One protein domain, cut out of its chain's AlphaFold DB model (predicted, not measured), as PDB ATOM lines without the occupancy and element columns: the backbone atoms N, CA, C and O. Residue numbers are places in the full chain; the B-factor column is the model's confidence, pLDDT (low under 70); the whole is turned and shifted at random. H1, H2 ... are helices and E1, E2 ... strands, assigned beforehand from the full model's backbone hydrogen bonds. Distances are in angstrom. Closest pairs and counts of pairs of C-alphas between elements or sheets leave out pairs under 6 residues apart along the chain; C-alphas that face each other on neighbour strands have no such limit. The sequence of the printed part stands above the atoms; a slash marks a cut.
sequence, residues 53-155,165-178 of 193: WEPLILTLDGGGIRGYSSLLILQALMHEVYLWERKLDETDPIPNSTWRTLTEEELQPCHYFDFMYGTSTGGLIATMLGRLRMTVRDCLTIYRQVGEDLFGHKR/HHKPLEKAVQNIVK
ATOM      1  N   TRP A  53       2.632  35.668  52.173       73.62
ATOM      2  CA  TRP A  53       3.872  36.004  51.468       73.62
ATOM      3  C   TRP A  53       5.133  35.608  52.244       73.62
ATOM      4  O   TRP A  53       6.215  36.138  51.988       73.62
ATOM      5  N   GLU A  54       5.010  34.711  53.227       85.06
ATOM      6  CA  GLU A  54       6.193  34.138  53.862       85.06
ATOM      7  C   GLU A  54       7.040  33.367  52.831       85.06
ATOM      8  O   GLU A  54       6.480  32.620  52.026       85.06
ATOM      9  N   PRO A  55       8.383  33.507  52.855       87.25
ATOM     10  CA  PRO A  55       9.235  32.890  51.848       87.25
ATOM     11  C   PRO A  55       9.086  31.366  51.780       87.25
ATOM     12  O   PRO A  55       9.295  30.662  52.774       87.25
ATOM     13  N   LEU A  56       8.814  30.847  50.584       91.12
ATOM     14  CA  LEU A  56       8.603  29.424  50.324       91.12
ATOM     15  C   LEU A  56       9.776  28.819  49.549       91.12
ATOM     16  O   LEU A  56      10.169  29.277  48.474       91.12
ATOM     17  N   ILE A  57      10.333  27.736  50.098       94.69
ATOM     18  CA  ILE A  57      11.480  27.029  49.520       94.69
ATOM     19  C   ILE A  57      11.042  25.652  49.021       94.69
ATOM     20  O   ILE A  57      10.547  24.829  49.789       94.69
ATOM     21  N   LEU A  58      11.316  25.365  47.748       96.50
ATOM     22  CA  LEU A  58      11.209  24.030  47.167       96.50
ATOM     23  C   LEU A  58      12.602  23.400  47.040       96.50
ATOM     24  O   LEU A  58      13.467  23.894  46.314       96.50
ATOM     25  N   THR A  59      12.817  22.273  47.717       96.44
ATOM     26  CA  THR A  59      14.073  21.512  47.650       96.44
ATOM     27  C   THR A  59      13.874  20.173  46.953       96.44
ATOM     28  O   THR A  59      12.964  19.420  47.295       96.44
ATOM     29  N   LEU A  60      14.744  19.853  45.995       96.06
ATOM     30  CA  LEU A  60      14.654  18.649  45.171       96.06
ATOM     31  C   LEU A  60      15.922  17.795  45.288       96.06
ATOM     32  O   LEU A  60      17.022  18.211  44.912       96.06
ATOM     33  N   ASP A  61      15.758  16.564  45.758       94.31
ATOM     34  CA  ASP A  61      16.869  15.631  45.936       94.31
ATOM     35  C   ASP A  61      17.401  15.056  44.615       94.31
ATOM     36  O   ASP A  61      16.704  14.917  43.603       94.31
ATOM     37  N   GLY A  62      18.673  14.658  44.634       88.50
ATOM     38  CA  GLY A  62      19.298  13.909  43.553       88.50
ATOM     39  C   GLY A  62      18.861  12.443  43.538       88.50
ATOM     40  O   GLY A  62      19.035  11.721  44.514       88.50
ATOM     41  N   GLY A  63      18.352  11.964  42.399       85.62
ATOM     42  CA  GLY A  63      17.843  10.588  42.285       85.62
ATOM     43  C   GLY A  63      18.126   9.864  40.968       85.62
ATOM     44  O   GLY A  63      17.685   8.722  40.809       85.62
ATOM     45  N   GLY A  64      18.826  10.487  40.010       86.19
ATOM     46  CA  GLY A  64      18.832  10.000  38.624       86.19
ATOM     47  C   GLY A  64      17.398   9.920  38.101       86.19
ATOM     48  O   GLY A  64      16.574  10.714  38.539       86.19
ATOM     49  N   ILE A  65      17.070   8.914  37.279       84.81
ATOM     50  CA  ILE A  65      15.719   8.699  36.713       84.81
ATOM     51  C   ILE A  65      14.579   8.744  37.746       84.81
ATOM     52  O   ILE A  65      13.458   9.123  37.414       84.81
ATOM     53  N   ARG A  66      14.859   8.416  39.019       89.31
ATOM     54  CA  ARG A  66      13.866   8.488  40.103       89.31
ATOM     55  C   ARG A  66      13.393   9.913  40.388       89.31
ATOM     56  O   ARG A  66      12.316  10.066  40.932       89.31
ATOM     57  N   GLY A  67      14.122  10.950  39.968       90.56
ATOM     58  CA  GLY A  67      13.663  12.343  40.064       90.56
ATOM     59  C   GLY A  67      12.340  12.606  39.332       90.56
ATOM     60  O   GLY A  67      11.638  13.556  39.667       90.56
ATOM     61  N   TYR A  68      11.943  11.731  38.398       92.44
ATOM     62  CA  TYR A  68      10.615  11.768  37.785       92.44
ATOM     63  C   TYR A  68       9.483  11.607  38.816       92.44
ATOM     64  O   TYR A  68       8.448  12.251  38.680       92.44
ATOM     65  N   SER A  69       9.671  10.820  39.886       94.25
ATOM     66  CA  SER A  69       8.651  10.703  40.938       94.25
ATOM     67  C   SER A  69       8.476  12.010  41.707       94.25
ATOM     68  O   SER A  69       7.352  12.375  42.026       94.25
ATOM     69  N   SER A  70       9.566  12.743  41.962       94.69
ATOM     70  CA  SER A  70       9.505  14.061  42.604       94.69
ATOM     71  C   SER A  70       8.729  15.064  41.749       94.69
ATOM     72  O   SER A  70       7.942  15.833  42.287       94.69
ATOM     73  N   LEU A  71       8.883  15.015  40.419       95.69
ATOM     74  CA  LEU A  71       8.085  15.826  39.494       95.69
ATOM     75  C   LEU A  71       6.598  15.450  39.505       95.69
ATOM     76  O   LEU A  71       5.765  16.342  39.438       95.69
ATOM     77  N   LEU A  72       6.251  14.162  39.618       97.00
ATOM     78  CA  LEU A  72       4.850  13.732  39.741       97.00
ATOM     79  C   LEU A  72       4.221  14.189  41.063       97.00
ATOM     80  O   LEU A  72       3.080  14.639  41.076       97.00
ATOM     81  N   ILE A  73       4.970  14.116  42.167       97.00
ATOM     82  CA  ILE A  73       4.520  14.642  43.465       97.00
ATOM     83  C   ILE A  73       4.308  16.155  43.366       97.00
ATOM     84  O   ILE A  73       3.275  16.661  43.795       97.00
ATOM     85  N   LEU A  74       5.250  16.875  42.750       97.19
ATOM     86  CA  LEU A  74       5.116  18.310  42.529       97.19
ATOM     87  C   LEU A  74       3.938  18.643  41.602       97.19
ATOM     88  O   LEU A  74       3.272  19.645  41.817       97.19
ATOM     89  N   GLN A  75       3.651  17.812  40.596       97.31
ATOM     90  CA  GLN A  75       2.486  17.986  39.727       97.31
ATOM     91  C   GLN A  75       1.186  17.884  40.526       97.31
ATOM     92  O   GLN A  75       0.326  18.744  40.379       97.31
ATOM     93  N   ALA A  76       1.068  16.879  41.397       97.38
ATOM     94  CA  ALA A  76      -0.086  16.743  42.279       97.38
ATOM     95  C   ALA A  76      -0.212  17.940  43.237       97.38
ATOM     96  O   ALA A  76      -1.304  18.457  43.428       97.38
ATOM     97  N   LEU A  77       0.904  18.437  43.782       96.38
ATOM     98  CA  LEU A  77       0.896  19.640  44.619       96.38
ATOM     99  C   LEU A  77       0.422  20.880  43.844       96.38
ATOM    100  O   LEU A  77      -0.411  21.630  44.336       96.38
ATOM    101  N   MET A  78       0.930  21.094  42.631       96.44
ATOM    102  CA  MET A  78       0.532  22.232  41.796       96.44
ATOM    103  C   MET A  78      -0.928  22.140  41.335       96.44
ATOM    104  O   MET A  78      -1.563  23.176  41.156       96.44
ATOM    105  N   HIS A  79      -1.473  20.928  41.186       96.50
ATOM    106  CA  HIS A  79      -2.905  20.722  40.964       96.50
ATOM    107  C   HIS A  79      -3.730  21.226  42.156       96.50
ATOM    108  O   HIS A  79      -4.686  21.973  41.966       96.50
ATOM    109  N   GLU A  80      -3.327  20.902  43.390       96.19
ATOM    110  CA  GLU A  80      -3.990  21.434  44.589       96.19
ATOM    111  C   GLU A  80      -3.919  22.964  44.636       96.19
ATOM    112  O   GLU A  80      -4.928  23.616  44.894       96.19
ATOM    113  N   VAL A  81      -2.758  23.551  44.326       94.00
ATOM    114  CA  VAL A  81      -2.602  25.013  44.231       94.00
ATOM    115  C   VAL A  81      -3.591  25.604  43.224       94.00
ATOM    116  O   VAL A  81      -4.303  26.545  43.555       94.00
ATOM    117  N   TYR A  82      -3.714  25.014  42.034       94.38
ATOM    118  CA  TYR A  82      -4.692  25.443  41.032       94.38
ATOM    119  C   TYR A  82      -6.141  25.390  41.545       94.38
ATOM    120  O   TYR A  82      -6.913  26.319  41.299       94.38
ATOM    121  N   LEU A  83      -6.526  24.342  42.281       94.12
ATOM    122  CA  LEU A  83      -7.864  24.265  42.877       94.12
ATOM    123  C   LEU A  83      -8.101  25.384  43.903       94.12
ATOM    124  O   LEU A  83      -9.208  25.924  43.973       94.12
ATOM    125  N   TRP A  84      -7.076  25.754  44.676       91.12
ATOM    126  CA  TRP A  84      -7.155  26.860  45.632       91.12
ATOM    127  C   TRP A  84      -7.251  28.226  44.956       91.12
ATOM    128  O   TRP A  84      -8.109  29.010  45.357       91.12
ATOM    129  N   GLU A  85      -6.457  28.480  43.915       89.38
ATOM    130  CA  GLU A  85      -6.552  29.697  43.094       89.38
ATOM    131  C   GLU A  85      -7.978  29.883  42.562       89.38
ATOM    132  O   GLU A  85      -8.602  30.922  42.765       89.38
ATOM    133  N   ARG A  86      -8.562  28.822  41.990       89.19
ATOM    134  CA  ARG A  86      -9.945  28.860  41.494       89.19
ATOM    135  C   ARG A  86     -10.971  29.150  42.575       89.19
ATOM    136  O   ARG A  86     -11.913  29.903  42.354       89.19
ATOM    137  N   LYS A  87     -10.816  28.528  43.742       90.06
ATOM    138  CA  LYS A  87     -11.724  28.756  44.864       90.06
ATOM    139  C   LYS A  87     -11.632  30.198  45.365       90.06
ATOM    140  O   LYS A  87     -12.655  30.769  45.741       90.06
ATOM    141  N   LEU A  88     -10.435  30.782  45.396       85.56
ATOM    142  CA  LEU A  88     -10.237  32.180  45.780       85.56
ATOM    143  C   LEU A  88     -10.874  33.128  44.760       85.56
ATOM    144  O   LEU A  88     -11.642  33.993  45.173       85.56
ATOM    145  N   ASP A  89     -10.681  32.888  43.460       84.62
ATOM    146  CA  ASP A  89     -11.344  33.645  42.388       84.62
ATOM    147  C   ASP A  89     -12.880  33.656  42.536       84.62
ATOM    148  O   ASP A  89     -13.538  34.658  42.252       84.62
ATOM    149  N   GLU A  90     -13.465  32.544  42.996       85.56
ATOM    150  CA  GLU A  90     -14.909  32.410  43.223       85.56
ATOM    151  C   GLU A  90     -15.391  33.058  44.534       85.56
ATOM    152  O   GLU A  90     -16.523  33.545  44.595       85.56
ATOM    153  N   THR A  91     -14.577  33.039  45.596       86.50
ATOM    154  CA  THR A  91     -15.011  33.419  46.958       86.50
ATOM    155  C   THR A  91     -14.606  34.824  47.389       86.50
ATOM    156  O   THR A  91     -15.302  35.405  48.222       86.50
ATOM    157  N   ASP A  92     -13.539  35.378  46.819       82.69
ATOM    158  CA  ASP A  92     -13.062  36.737  47.088       82.69
ATOM    159  C   ASP A  92     -12.629  37.430  45.781       82.69
ATOM    160  O   ASP A  92     -11.443  37.681  45.545       82.69
ATOM    161  N   PRO A  93     -13.579  37.700  44.866       79.19
ATOM    162  CA  PRO A  93     -13.258  38.286  43.576       79.19
ATOM    163  C   PRO A  93     -12.752  39.720  43.749       79.19
ATOM    164  O   PRO A  93     -13.465  40.597  44.240       79.19
ATOM    165  N   ILE A  94     -11.541  39.988  43.263       79.00
ATOM    166  CA  ILE A  94     -10.958  41.333  43.275       79.00
ATOM    167  C   ILE A  94     -11.696  42.206  42.238       79.00
ATOM    168  O   ILE A  94     -11.593  41.946  41.032       79.00
ATOM    169  N   PRO A  95     -12.424  43.266  42.650       77.94
ATOM    170  CA  PRO A  95     -13.173  44.108  41.720       77.94
ATOM    171  C   PRO A  95     -12.240  44.795  40.717       77.94
ATOM    172  O   PRO A  95     -11.204  45.335  41.096       77.94
ATOM    173  N   ASN A  96     -12.627  44.820  39.437       74.38
ATOM    174  CA  ASN A  96     -11.841  45.399  38.334       74.38
ATOM    175  C   ASN A  96     -10.466  44.742  38.102       74.38
ATOM    176  O   ASN A  96      -9.598  45.332  37.457       74.38
ATOM    177  N   SER A  97     -10.269  43.520  38.599       70.94
ATOM    178  CA  SER A  97      -9.142  42.674  38.222       70.94
ATOM    179  C   SER A  97      -9.159  42.398  36.714       70.94
ATOM    180  O   SER A  97     -10.129  41.874  36.170       70.94
ATOM    181  N   THR A  98      -8.062  42.731  36.034       63.78
ATOM    182  CA  THR A  98      -7.772  42.271  34.667       63.78
ATOM    183  C   THR A  98      -6.990  40.957  34.656       63.78
ATOM    184  O   THR A  98      -6.498  40.553  33.600       63.78
ATOM    185  N   TRP A  99      -6.798  40.314  35.813       65.25
ATOM    186  CA  TRP A  99      -6.044  39.068  35.895       65.25
ATOM    187  C   TRP A  99      -6.795  37.986  35.111       65.25
ATOM    188  O   TRP A  99      -7.958  37.689  35.373       65.25
ATOM    189  N   ARG A 100      -6.141  37.443  34.079       68.19
ATOM    190  CA  ARG A 100      -6.673  36.330  33.288       68.19
ATOM    191  C   ARG A 100      -6.738  35.100  34.187       68.19
ATOM    192  O   ARG A 100      -5.731  34.773  34.807       68.19
ATOM    193  N   THR A 101      -7.868  34.392  34.178       71.81
ATOM    194  CA  THR A 101      -7.983  33.061  34.786       71.81
ATOM    195  C   THR A 101      -6.885  32.161  34.223       71.81
ATOM    196  O   THR A 101      -6.903  31.828  33.033       71.81
ATOM    197  N   LEU A 102      -5.900  31.830  35.058       77.62
ATOM    198  CA  LEU A 102      -4.802  30.943  34.692       77.62
ATOM    199  C   LEU A 102      -5.344  29.525  34.537       77.62
ATOM    200  O   LEU A 102      -6.088  29.037  35.390       77.62
ATOM    201  N   THR A 103      -4.975  28.850  33.449       88.62
ATOM    202  CA  THR A 103      -5.265  27.418  33.342       88.62
ATOM    203  C   THR A 103      -4.265  26.625  34.176       88.62
ATOM    204  O   THR A 103      -3.144  27.076  34.419       88.62
ATOM    205  N   GLU A 104      -4.641  25.416  34.595       90.31
ATOM    206  CA  GLU A 104      -3.758  24.530  35.365       90.31
ATOM    207  C   GLU A 104      -2.406  24.321  34.664       90.31
ATOM    208  O   GLU A 104      -1.343  24.276  35.281       90.31
ATOM    209  N   GLU A 105      -2.428  24.245  33.338       87.94
ATOM    210  CA  GLU A 105      -1.252  24.010  32.515       87.94
ATOM    211  C   GLU A 105      -0.338  25.227  32.382       87.94
ATOM    212  O   GLU A 105       0.799  25.061  31.938       87.94
ATOM    213  N   GLU A 106      -0.829  26.419  32.717       89.81
ATOM    214  CA  GLU A 106      -0.079  27.674  32.725       89.81
ATOM    215  C   GLU A 106       0.578  27.937  34.091       89.81
ATOM    216  O   GLU A 106       1.460  28.794  34.180       89.81
ATOM    217  N   LEU A 107       0.219  27.182  35.141       92.56
ATOM    218  CA  LEU A 107       0.821  27.337  36.463       92.56
ATOM    219  C   LEU A 107       2.313  26.979  36.446       92.56
ATOM    220  O   LEU A 107       2.744  25.876  36.088       92.56
ATOM    221  N   GLN A 108       3.114  27.937  36.904       95.25
ATOM    222  CA  GLN A 108       4.558  27.806  37.029       95.25
ATOM    223  C   GLN A 108       4.938  27.789  38.509       95.25
ATOM    224  O   GLN A 108       4.550  28.704  39.237       95.25
ATOM    225  N   PRO A 109       5.736  26.809  38.972       96.62
ATOM    226  CA  PRO A 109       6.176  26.773  40.366       96.62
ATOM    227  C   PRO A 109       6.915  28.039  40.818       96.62
ATOM    228  O   PRO A 109       6.818  28.410  41.980       96.62
ATOM    229  N   CYS A 110       7.588  28.759  39.915       95.69
ATOM    230  CA  CYS A 110       8.254  30.022  40.248       95.69
ATOM    231  C   CYS A 110       7.310  31.168  40.653       95.69
ATOM    232  O   CYS A 110       7.804  32.210  41.062       95.69
ATOM    233  N   HIS A 111       5.987  31.015  40.521       92.81
ATOM    234  CA  HIS A 111       5.017  31.972  41.068       92.81
ATOM    235  C   HIS A 111       4.667  31.701  42.539       92.81
ATOM    236  O   HIS A 111       4.115  32.579  43.188       92.81
ATOM    237  N   TYR A 112       4.991  30.510  43.054       93.25
ATOM    238  CA  TYR A 112       4.600  30.053  44.395       93.25
ATOM    239  C   TYR A 112       5.795  29.726  45.297       93.25
ATOM    240  O   TYR A 112       5.653  29.671  46.512       93.25
ATOM    241  N   PHE A 113       6.968  29.476  44.710       95.06
ATOM    242  CA  PHE A 113       8.205  29.201  45.435       95.06
ATOM    243  C   PHE A 113       9.249  30.264  45.097       95.06
ATOM    244  O   PHE A 113       9.713  30.334  43.954       95.06
ATOM    245  N   ASP A 114       9.657  31.037  46.102       92.69
ATOM    246  CA  ASP A 114      10.684  32.077  45.978       92.69
ATOM    247  C   ASP A 114      12.063  31.481  45.701       92.69
ATOM    248  O   ASP A 114      12.858  32.014  44.923       92.69
ATOM    249  N   PHE A 115      12.343  30.335  46.325       95.19
ATOM    250  CA  PHE A 115      13.623  29.656  46.199       95.19
ATOM    251  C   PHE A 115      13.445  28.207  45.766       95.19
ATOM    252  O   PHE A 115      12.676  27.441  46.345       95.19
ATOM    253  N   MET A 116      14.228  27.808  44.767       97.19
ATOM    254  CA  MET A 116      14.290  26.433  44.284       97.19
ATOM    255  C   MET A 116      15.725  25.931  44.327       97.19
ATOM    256  O   MET A 116      16.598  26.438  43.621       97.19
ATOM    257  N   TYR A 117      15.954  24.895  45.128       96.81
ATOM    258  CA  TYR A 117      17.253  24.251  45.268       96.81
ATOM    259  C   TYR A 117      17.169  22.779  44.904       96.81
ATOM    260  O   TYR A 117      16.138  22.128  45.057       96.81
ATOM    261  N   GLY A 118      18.289  22.217  44.466       95.81
ATOM    262  CA  GLY A 118      18.380  20.778  44.329       95.81
ATOM    263  C   GLY A 118      19.784  20.282  44.056       95.81
ATOM    264  O   GLY A 118      20.666  21.031  43.635       95.81
ATOM    265  N   THR A 119      19.989  18.990  44.294       94.38
ATOM    266  CA  THR A 119      21.286  18.329  44.115       94.38
ATOM    267  C   THR A 119      21.241  17.365  42.936       94.38
ATOM    268  O   THR A 119      20.238  16.696  42.696       94.38
ATOM    269  N   SER A 120      22.328  17.275  42.161       89.88
ATOM    270  CA  SER A 120      22.402  16.398  40.981       89.88
ATOM    271  C   SER A 120      21.207  16.625  40.030       89.88
ATOM    272  O   SER A 120      20.967  17.746  39.587       89.88
ATOM    273  N   THR A 121      20.423  15.586  39.743       89.25
ATOM    274  CA  THR A 121      19.166  15.660  38.989       89.25
ATOM    275  C   THR A 121      18.184  16.703  39.533       89.25
ATOM    276  O   THR A 121      17.552  17.397  38.741       89.25
ATOM    277  N   GLY A 122      18.065  16.840  40.854       93.25
ATOM    278  CA  GLY A 122      17.199  17.839  41.473       93.25
ATOM    279  C   GLY A 122      17.635  19.267  41.149       93.25
ATOM    280  O   GLY A 122      16.787  20.129  40.962       93.25
ATOM    281  N   GLY A 123      18.940  19.510  40.973       93.69
ATOM    282  CA  GLY A 123      19.464  20.811  40.541       93.69
ATOM    283  C   GLY A 123      19.099  21.143  39.090       93.69
ATOM    284  O   GLY A 123      18.760  22.286  38.777       93.69
ATOM    285  N   LEU A 124      19.081  20.134  38.209       91.44
ATOM    286  CA  LEU A 124      18.566  20.293  36.846       91.44
ATOM    287  C   LEU A 124      17.071  20.642  36.863       91.44
ATOM    288  O   LEU A 124      16.658  21.571  36.175       91.44
ATOM    289  N   ILE A 125      16.275  19.939  37.675       94.69
ATOM    290  CA  ILE A 125      14.840  20.221  37.817       94.69
ATOM    291  C   ILE A 125      14.614  21.630  38.388       94.69
ATOM    292  O   ILE A 125      13.849  22.395  37.810       94.69
ATOM    293  N   ALA A 126      15.327  22.008  39.452       95.94
ATOM    294  CA  ALA A 126      15.259  23.344  40.044       95.94
ATOM    295  C   ALA A 126      15.609  24.445  39.027       95.94
ATOM    296  O   ALA A 126      14.946  25.478  38.968       95.94
ATOM    297  N   THR A 127      16.600  24.208  38.162       94.12
ATOM    298  CA  THR A 127      16.962  25.148  37.091       94.12
ATOM    299  C   THR A 127      15.843  25.287  36.056       94.12
ATOM    300  O   THR A 127      15.531  26.406  35.648       94.12
ATOM    301  N   MET A 128      15.226  24.177  35.635       94.12
ATOM    302  CA  MET A 128      14.121  24.205  34.670       94.12
ATOM    303  C   MET A 128      12.887  24.920  35.239       94.12
ATOM    304  O   MET A 128      12.348  25.817  34.597       94.12
ATOM    305  N   LEU A 129      12.467  24.576  36.457       95.94
ATOM    306  CA  LEU A 129      11.280  25.159  37.089       95.94
ATOM    307  C   LEU A 129      11.486  26.625  37.489       95.94
ATOM    308  O   LEU A 129      10.611  27.451  37.252       95.94
ATOM    309  N   GLY A 130      12.647  26.957  38.059       95.31
ATOM    310  CA  GLY A 130      12.937  28.302  38.550       95.31
ATOM    311  C   GLY A 130      13.491  29.227  37.483       95.31
ATOM    312  O   GLY A 130      12.838  30.178  37.062       95.31
ATOM    313  N   ARG A 131      14.717  28.961  37.022       92.00
ATOM    314  CA  ARG A 131      15.419  29.884  36.119       92.00
ATOM    315  C   ARG A 131      14.837  29.916  34.713       92.00
ATOM    316  O   ARG A 131      14.808  30.981  34.108       92.00
ATOM    317  N   LEU A 132      14.373  28.781  34.196       92.69
ATOM    318  CA  LEU A 132      13.751  28.714  32.869       92.69
ATOM    319  C   LEU A 132      12.226  28.895  32.910       92.69
ATOM    320  O   LEU A 132      11.595  28.827  31.854       92.69
ATOM    321  N   ARG A 133      11.657  29.131  34.105       93.12
ATOM    322  CA  ARG A 133      10.225  29.368  34.356       93.12
ATOM    323  C   ARG A 133       9.325  28.352  33.658       93.12
ATOM    324  O   ARG A 133       8.391  28.692  32.934       93.12
ATOM    325  N   MET A 134       9.668  27.077  33.797       93.62
ATOM    326  CA  MET A 134       8.942  25.995  33.144       93.62
ATOM    327  C   MET A 134       7.813  25.485  34.029       93.62
ATOM    328  O   MET A 134       7.941  25.401  35.249       93.62
ATOM    329  N   THR A 135       6.721  25.075  33.392       95.94
ATOM    330  CA  THR A 135       5.643  24.353  34.068       95.94
ATOM    331  C   THR A 135       6.138  22.962  34.468       95.94
ATOM    332  O   THR A 135       7.089  22.417  33.887       95.94
ATOM    333  N   VAL A 136       5.478  22.340  35.448       96.69
ATOM    334  CA  VAL A 136       5.818  20.965  35.855       96.69
ATOM    335  C   VAL A 136       5.636  19.990  34.686       96.69
ATOM    336  O   VAL A 136       6.448  19.085  34.496       96.69
ATOM    337  N   ARG A 137       4.618  20.220  33.847       95.12
ATOM    338  CA  ARG A 137       4.331  19.417  32.652       95.12
ATOM    339  C   ARG A 137       5.451  19.493  31.615       95.12
ATOM    340  O   ARG A 137       5.879  18.452  31.117       95.12
ATOM    341  N   ASP A 138       5.956  20.691  31.322       93.62
ATOM    342  CA  ASP A 138       7.103  20.856  30.426       93.62
ATOM    343  C   ASP A 138       8.331  20.110  30.970       93.62
ATOM    344  O   ASP A 138       9.017  19.405  30.224       93.62
ATOM    345  N   CYS A 139       8.584  20.222  32.280       94.19
ATOM    346  CA  CYS A 139       9.668  19.493  32.932       94.19
ATOM    347  C   CYS A 139       9.505  17.978  32.802       94.19
ATOM    348  O   CYS A 139      10.475  17.316  32.454       94.19
ATOM    349  N   LEU A 140       8.310  17.423  33.029       94.38
ATOM    350  CA  LEU A 140       8.039  15.988  32.877       94.38
ATOM    351  C   LEU A 140       8.332  15.494  31.453       94.38
ATOM    352  O   LEU A 140       9.012  14.478  31.286       94.38
ATOM    353  N   THR A 141       7.876  16.222  30.430       92.56
ATOM    354  CA  THR A 141       8.121  15.876  29.019       92.56
ATOM    355  C   THR A 141       9.611  15.840  28.704       92.56
ATOM    356  O   THR A 141      10.119  14.864  28.149       92.56
ATOM    357  N   ILE A 142      10.334  16.887  29.097       88.81
ATOM    358  CA  ILE A 142      11.774  16.985  28.862       88.81
ATOM    359  C   ILE A 142      12.520  15.911  29.642       88.81
ATOM    360  O   ILE A 142      13.424  15.270  29.110       88.81
ATOM    361  N   TYR A 143      12.121  15.671  30.885       88.81
ATOM    362  CA  TYR A 143      12.739  14.666  31.730       88.81
ATOM    363  C   TYR A 143      12.571  13.254  31.155       88.81
ATOM    364  O   TYR A 143      13.515  12.466  31.200       88.81
ATOM    365  N   ARG A 144      11.409  12.938  30.562       87.62
ATOM    366  CA  ARG A 144      11.186  11.676  29.842       87.62
ATOM    367  C   ARG A 144      12.114  11.556  28.630       87.62
ATOM    368  O   ARG A 144      12.815  10.555  28.528       87.62
ATOM    369  N   GLN A 145      12.186  12.587  27.785       84.00
ATOM    370  CA  GLN A 145      13.043  12.585  26.592       84.00
ATOM    371  C   GLN A 145      14.524  12.387  26.948       84.00
ATOM    372  O   GLN A 145      15.209  11.533  26.396       84.00
ATOM    373  N   VAL A 146      15.010  13.152  27.926       78.25
ATOM    374  CA  VAL A 146      16.395  13.059  28.405       78.25
ATOM    375  C   VAL A 146      16.649  11.724  29.103       78.25
ATOM    376  O   VAL A 146      17.744  11.172  29.011       78.25
ATOM    377  N   GLY A 147      15.644  11.183  29.793       77.44
ATOM    378  CA  GLY A 147      15.713   9.873  30.420       77.44
ATOM    379  C   GLY A 147      15.894   8.741  29.407       77.44
ATOM    380  O   GLY A 147      16.724   7.861  29.629       77.44
ATOM    381  N   GLU A 148      15.179   8.776  28.284       76.88
ATOM    382  CA  GLU A 148      15.344   7.810  27.191       76.88
ATOM    383  C   GLU A 148      16.749   7.895  26.579       76.88
ATOM    384  O   GLU A 148      17.430   6.873  26.460       76.88
ATOM    385  N   ASP A 149      17.238   9.110  26.317       69.75
ATOM    386  CA  ASP A 149      18.563   9.346  25.729       69.75
ATOM    387  C   ASP A 149      19.725   8.958  26.672       69.75
ATOM    388  O   ASP A 149      20.793   8.541  26.218       69.75
ATOM    389  N   LEU A 150      19.546   9.092  27.995       66.81
ATOM    390  CA  LEU A 150      20.590   8.832  29.000       66.81
ATOM    391  C   LEU A 150      20.561   7.429  29.604       66.81
ATOM    392  O   LEU A 150      21.615   6.902  29.971       66.81
ATOM    393  N   PHE A 151      19.377   6.842  29.767       63.19
ATOM    394  CA  PHE A 151      19.195   5.549  30.433       63.19
ATOM    395  C   PHE A 151      18.777   4.430  29.471       63.19
ATOM    396  O   PHE A 151      18.820   3.265  29.866       63.19
ATOM    397  N   GLY A 152      18.423   4.747  28.220       58.56
ATOM    398  CA  GLY A 152      18.013   3.773  27.205       58.56
ATOM    399  C   GLY A 152      19.155   2.967  26.579       58.56
ATOM    400  O   GLY A 152      18.901   1.999  25.864       58.56
ATOM    401  N   HIS A 153      20.422   3.311  26.829       55.41
ATOM    402  CA  HIS A 153      21.570   2.561  26.309       55.41
ATOM    403  C   HIS A 153      22.212   1.684  27.392       55.41
ATOM    404  O   HIS A 153      22.610   2.151  28.461       55.41
ATOM    405  N   LYS A 154      22.289   0.374  27.108       50.44
ATOM    406  CA  LYS A 154      22.862  -0.649  28.000       50.44
ATOM    407  C   LYS A 154      24.306  -0.295  28.380       50.44
ATOM    408  O   LYS A 154      25.109   0.085  27.535       50.44
ATOM    409  N   ARG A 155      24.628  -0.473  29.666       54.28
ATOM    410  CA  ARG A 155      25.963  -0.258  30.253       54.28
ATOM    411  C   ARG A 155      27.041  -1.061  29.520       54.28
ATOM    412  O   ARG A 155      26.918  -2.280  29.418       54.28
ATOM    413  N   HIS A 165      28.363   8.852  29.823       61.28
ATOM    414  CA  HIS A 165      28.919   9.895  28.961       61.28
ATOM    415  C   HIS A 165      28.167  11.207  29.226       61.28
ATOM    416  O   HIS A 165      26.943  11.229  29.186       61.28
ATOM    417  N   HIS A 166      28.882  12.304  29.488       70.56
ATOM    418  CA  HIS A 166      28.270  13.604  29.808       70.56
ATOM    419  C   HIS A 166      27.636  14.297  28.589       70.56
ATOM    420  O   HIS A 166      26.684  15.059  28.739       70.56
ATOM    421  N   LYS A 167      28.132  14.009  27.377       74.94
ATOM    422  CA  LYS A 167      27.751  14.704  26.135       74.94
ATOM    423  C   LYS A 167      26.242  14.709  25.826       74.94
ATOM    424  O   LYS A 167      25.753  15.755  25.408       74.94
ATOM    425  N   PRO A 168      25.474  13.613  26.008       73.88
ATOM    426  CA  PRO A 168      24.034  13.631  25.744       73.88
ATOM    427  C   PRO A 168      23.269  14.525  26.727       73.88
ATOM    428  O   PRO A 168      22.415  15.297  26.301       73.88
ATOM    429  N   LEU A 169      23.626  14.489  28.019       74.06
ATOM    430  CA  LEU A 169      23.014  15.346  29.037       74.06
ATOM    431  C   LEU A 169      23.326  16.815  28.751       74.06
ATOM    432  O   LEU A 169      22.434  17.654  28.773       74.06
ATOM    433  N   GLU A 170      24.582  17.117  28.430       81.12
ATOM    434  CA  GLU A 170      25.002  18.468  28.075       81.12
ATOM    435  C   GLU A 170      24.242  18.988  26.848       81.12
ATOM    436  O   GLU A 170      23.683  20.083  26.884       81.12
ATOM    437  N   LYS A 171      24.150  18.187  25.780       82.69
ATOM    438  CA  LYS A 171      23.412  18.552  24.564       82.69
ATOM    439  C   LYS A 171      21.930  18.785  24.851       82.69
ATOM    440  O   LYS A 171      21.361  19.752  24.347       82.69
ATOM    441  N   ALA A 172      21.313  17.937  25.673       78.69
ATOM    442  CA  ALA A 172      19.934  18.117  26.100       78.69
ATOM    443  C   ALA A 172      19.745  19.443  26.848       78.69
ATOM    444  O   ALA A 172      18.902  20.246  26.456       78.69
ATOM    445  N   VAL A 173      20.582  19.723  27.852       81.75
ATOM    446  CA  VAL A 173      20.543  20.985  28.611       81.75
ATOM    447  C   VAL A 173      20.736  22.191  27.691       81.75
ATOM    448  O   VAL A 173      19.945  23.130  27.739       81.75
ATOM    449  N   GLN A 174      21.720  22.152  26.792       85.19
ATOM    450  CA  GLN A 174      21.945  23.221  25.817       85.19
ATOM    451  C   GLN A 174      20.726  23.450  24.916       85.19
ATOM    452  O   GLN A 174      20.402  24.596  24.608       85.19
ATOM    453  N   ASN A 175      20.042  22.388  24.487       84.81
ATOM    454  CA  ASN A 175      18.848  22.499  23.652       84.81
ATOM    455  C   ASN A 175      17.672  23.126  24.411       84.81
ATOM    456  O   ASN A 175      17.002  23.995  23.857       84.81
ATOM    457  N   ILE A 176      17.460  22.728  25.670       84.38
ATOM    458  CA  ILE A 176      16.417  23.283  26.549       84.38
ATOM    459  C   ILE A 176      16.655  24.782  26.768       84.38
ATOM    460  O   ILE A 176      15.754  25.599  26.598       84.38
ATOM    461  N   VAL A 177      17.894  25.161  27.086       85.75
ATOM    462  CA  VAL A 177      18.264  26.566  27.293       85.75
ATOM    463  C   VAL A 177      18.093  27.366  25.998       85.75
ATOM    464  O   VAL A 177      17.485  28.433  26.007       85.75
ATOM    465  N   LYS A 178      18.560  26.847  24.855       84.38
ATOM    466  CA  LYS A 178      18.412  27.519  23.554       84.38
ATOM    467  C   LYS A 178      16.950  27.717  23.157       84.38
ATOM    468  O   LYS A 178      16.635  28.762  22.596       84.38
TER     469      LYS A 178
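This is residues 53 to 155 and 165 to 178 of the 193 residues of the protein "PNPLA domain-containing protein" of Cryomyces minteri (UniProt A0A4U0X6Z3). One long helix, H1, runs along much of a rod-shaped domain; H3 packs on residues 65 to 75 of it, running the opposite way, and H2, which forms a helical hairpin with H3, sits between H3 and a small ribbon of two parallel strands, E1 and E2. H4 packs on H3 and is the element farthest from the mean of the C-alphas, while at the other end of the rod residues 90 to 98 stick out and the link after H1 folds back to the body. The printed part has 117 residues with two named strands and four named helices, in the order E1, H1, E2, H2, H3, H4, and its class is mostly helix. It is only just loose, close to compact, with a radius of gyration of the C-alphas of 16.4 A and spans of 59 by 24 by 21 A.

Strand E1, residues 57 to 60, and strand E2, residues 115 to 118, are parallel neighbours at 16 degrees; N 58 and O 115 are 2.9 A apart and N 60 and O 117 are 2.8 A apart, both within hydrogen-bond range. With helix H1, residues 64 to 91, they form a strand-helix-strand unit, two parallel strands joined through a helix, with a right-handed crossover. The closest C-alphas of E2 and helix H2, residues 121 to 131, are those of Met 116 and Ala 126, 5.3 A apart. H1 and H2 only just touch, only at their ends, with 3 pairs of C-alphas within 8 A; the closest are those of Gly 64 and Thr 121, 5.7 A. Helix H3, residues 136 to 151, touches residues 65 to 75 of H1 at a shallow tilt of 8 degrees, opposite ways, closest at the C-alphas of Gln 75 and Val 136, 5.9 A. H2 and H3 form a helical hairpin at 36 degrees, a tilt only just steep; the closest C-alphas are those of Met 128 and Cys 139, 6.7 A. H1, H2 and H3 make a bundle, a group of helices set together. Helix H4, residues 166 to 178, touches H3 at a shallow tilt of 27 degrees, opposite ways, with the C-alphas of Val 146 and Ala 172 closest, 6.6 A. H4 is near H2 and apart from H1. In H2, H3 and H4 every O i to N i+4 pair is within hydrogen-bond range; in H1 21 of 24 are.

E1 begins at C-alpha 57, (11.480, 27.029, 49.520), and is 10.0 A long; E2 is 10.2 A. H1 measures 42.0 A from C-alpha 64, (18.832, 10.000, 38.624), to C-alpha 91. H2 is 15.0 A long, H3 21.1 A and H4 18.2 A, ending at C-alpha 178, (18.412, 27.519, 23.554).

The C-alphas of Pro 95 and Arg 155, the two farthest apart, are 60.3 A from each other. The link from H1 to E2, residues 92 to 114, is long. Residues 156 to 164 are cut out, and C-alphas 155 and 165 are 10.7 A apart across the cut. The mean pLDDT of the printed part is 86.7; residues 98 to 100, 149 to 155 and 165 are under 70.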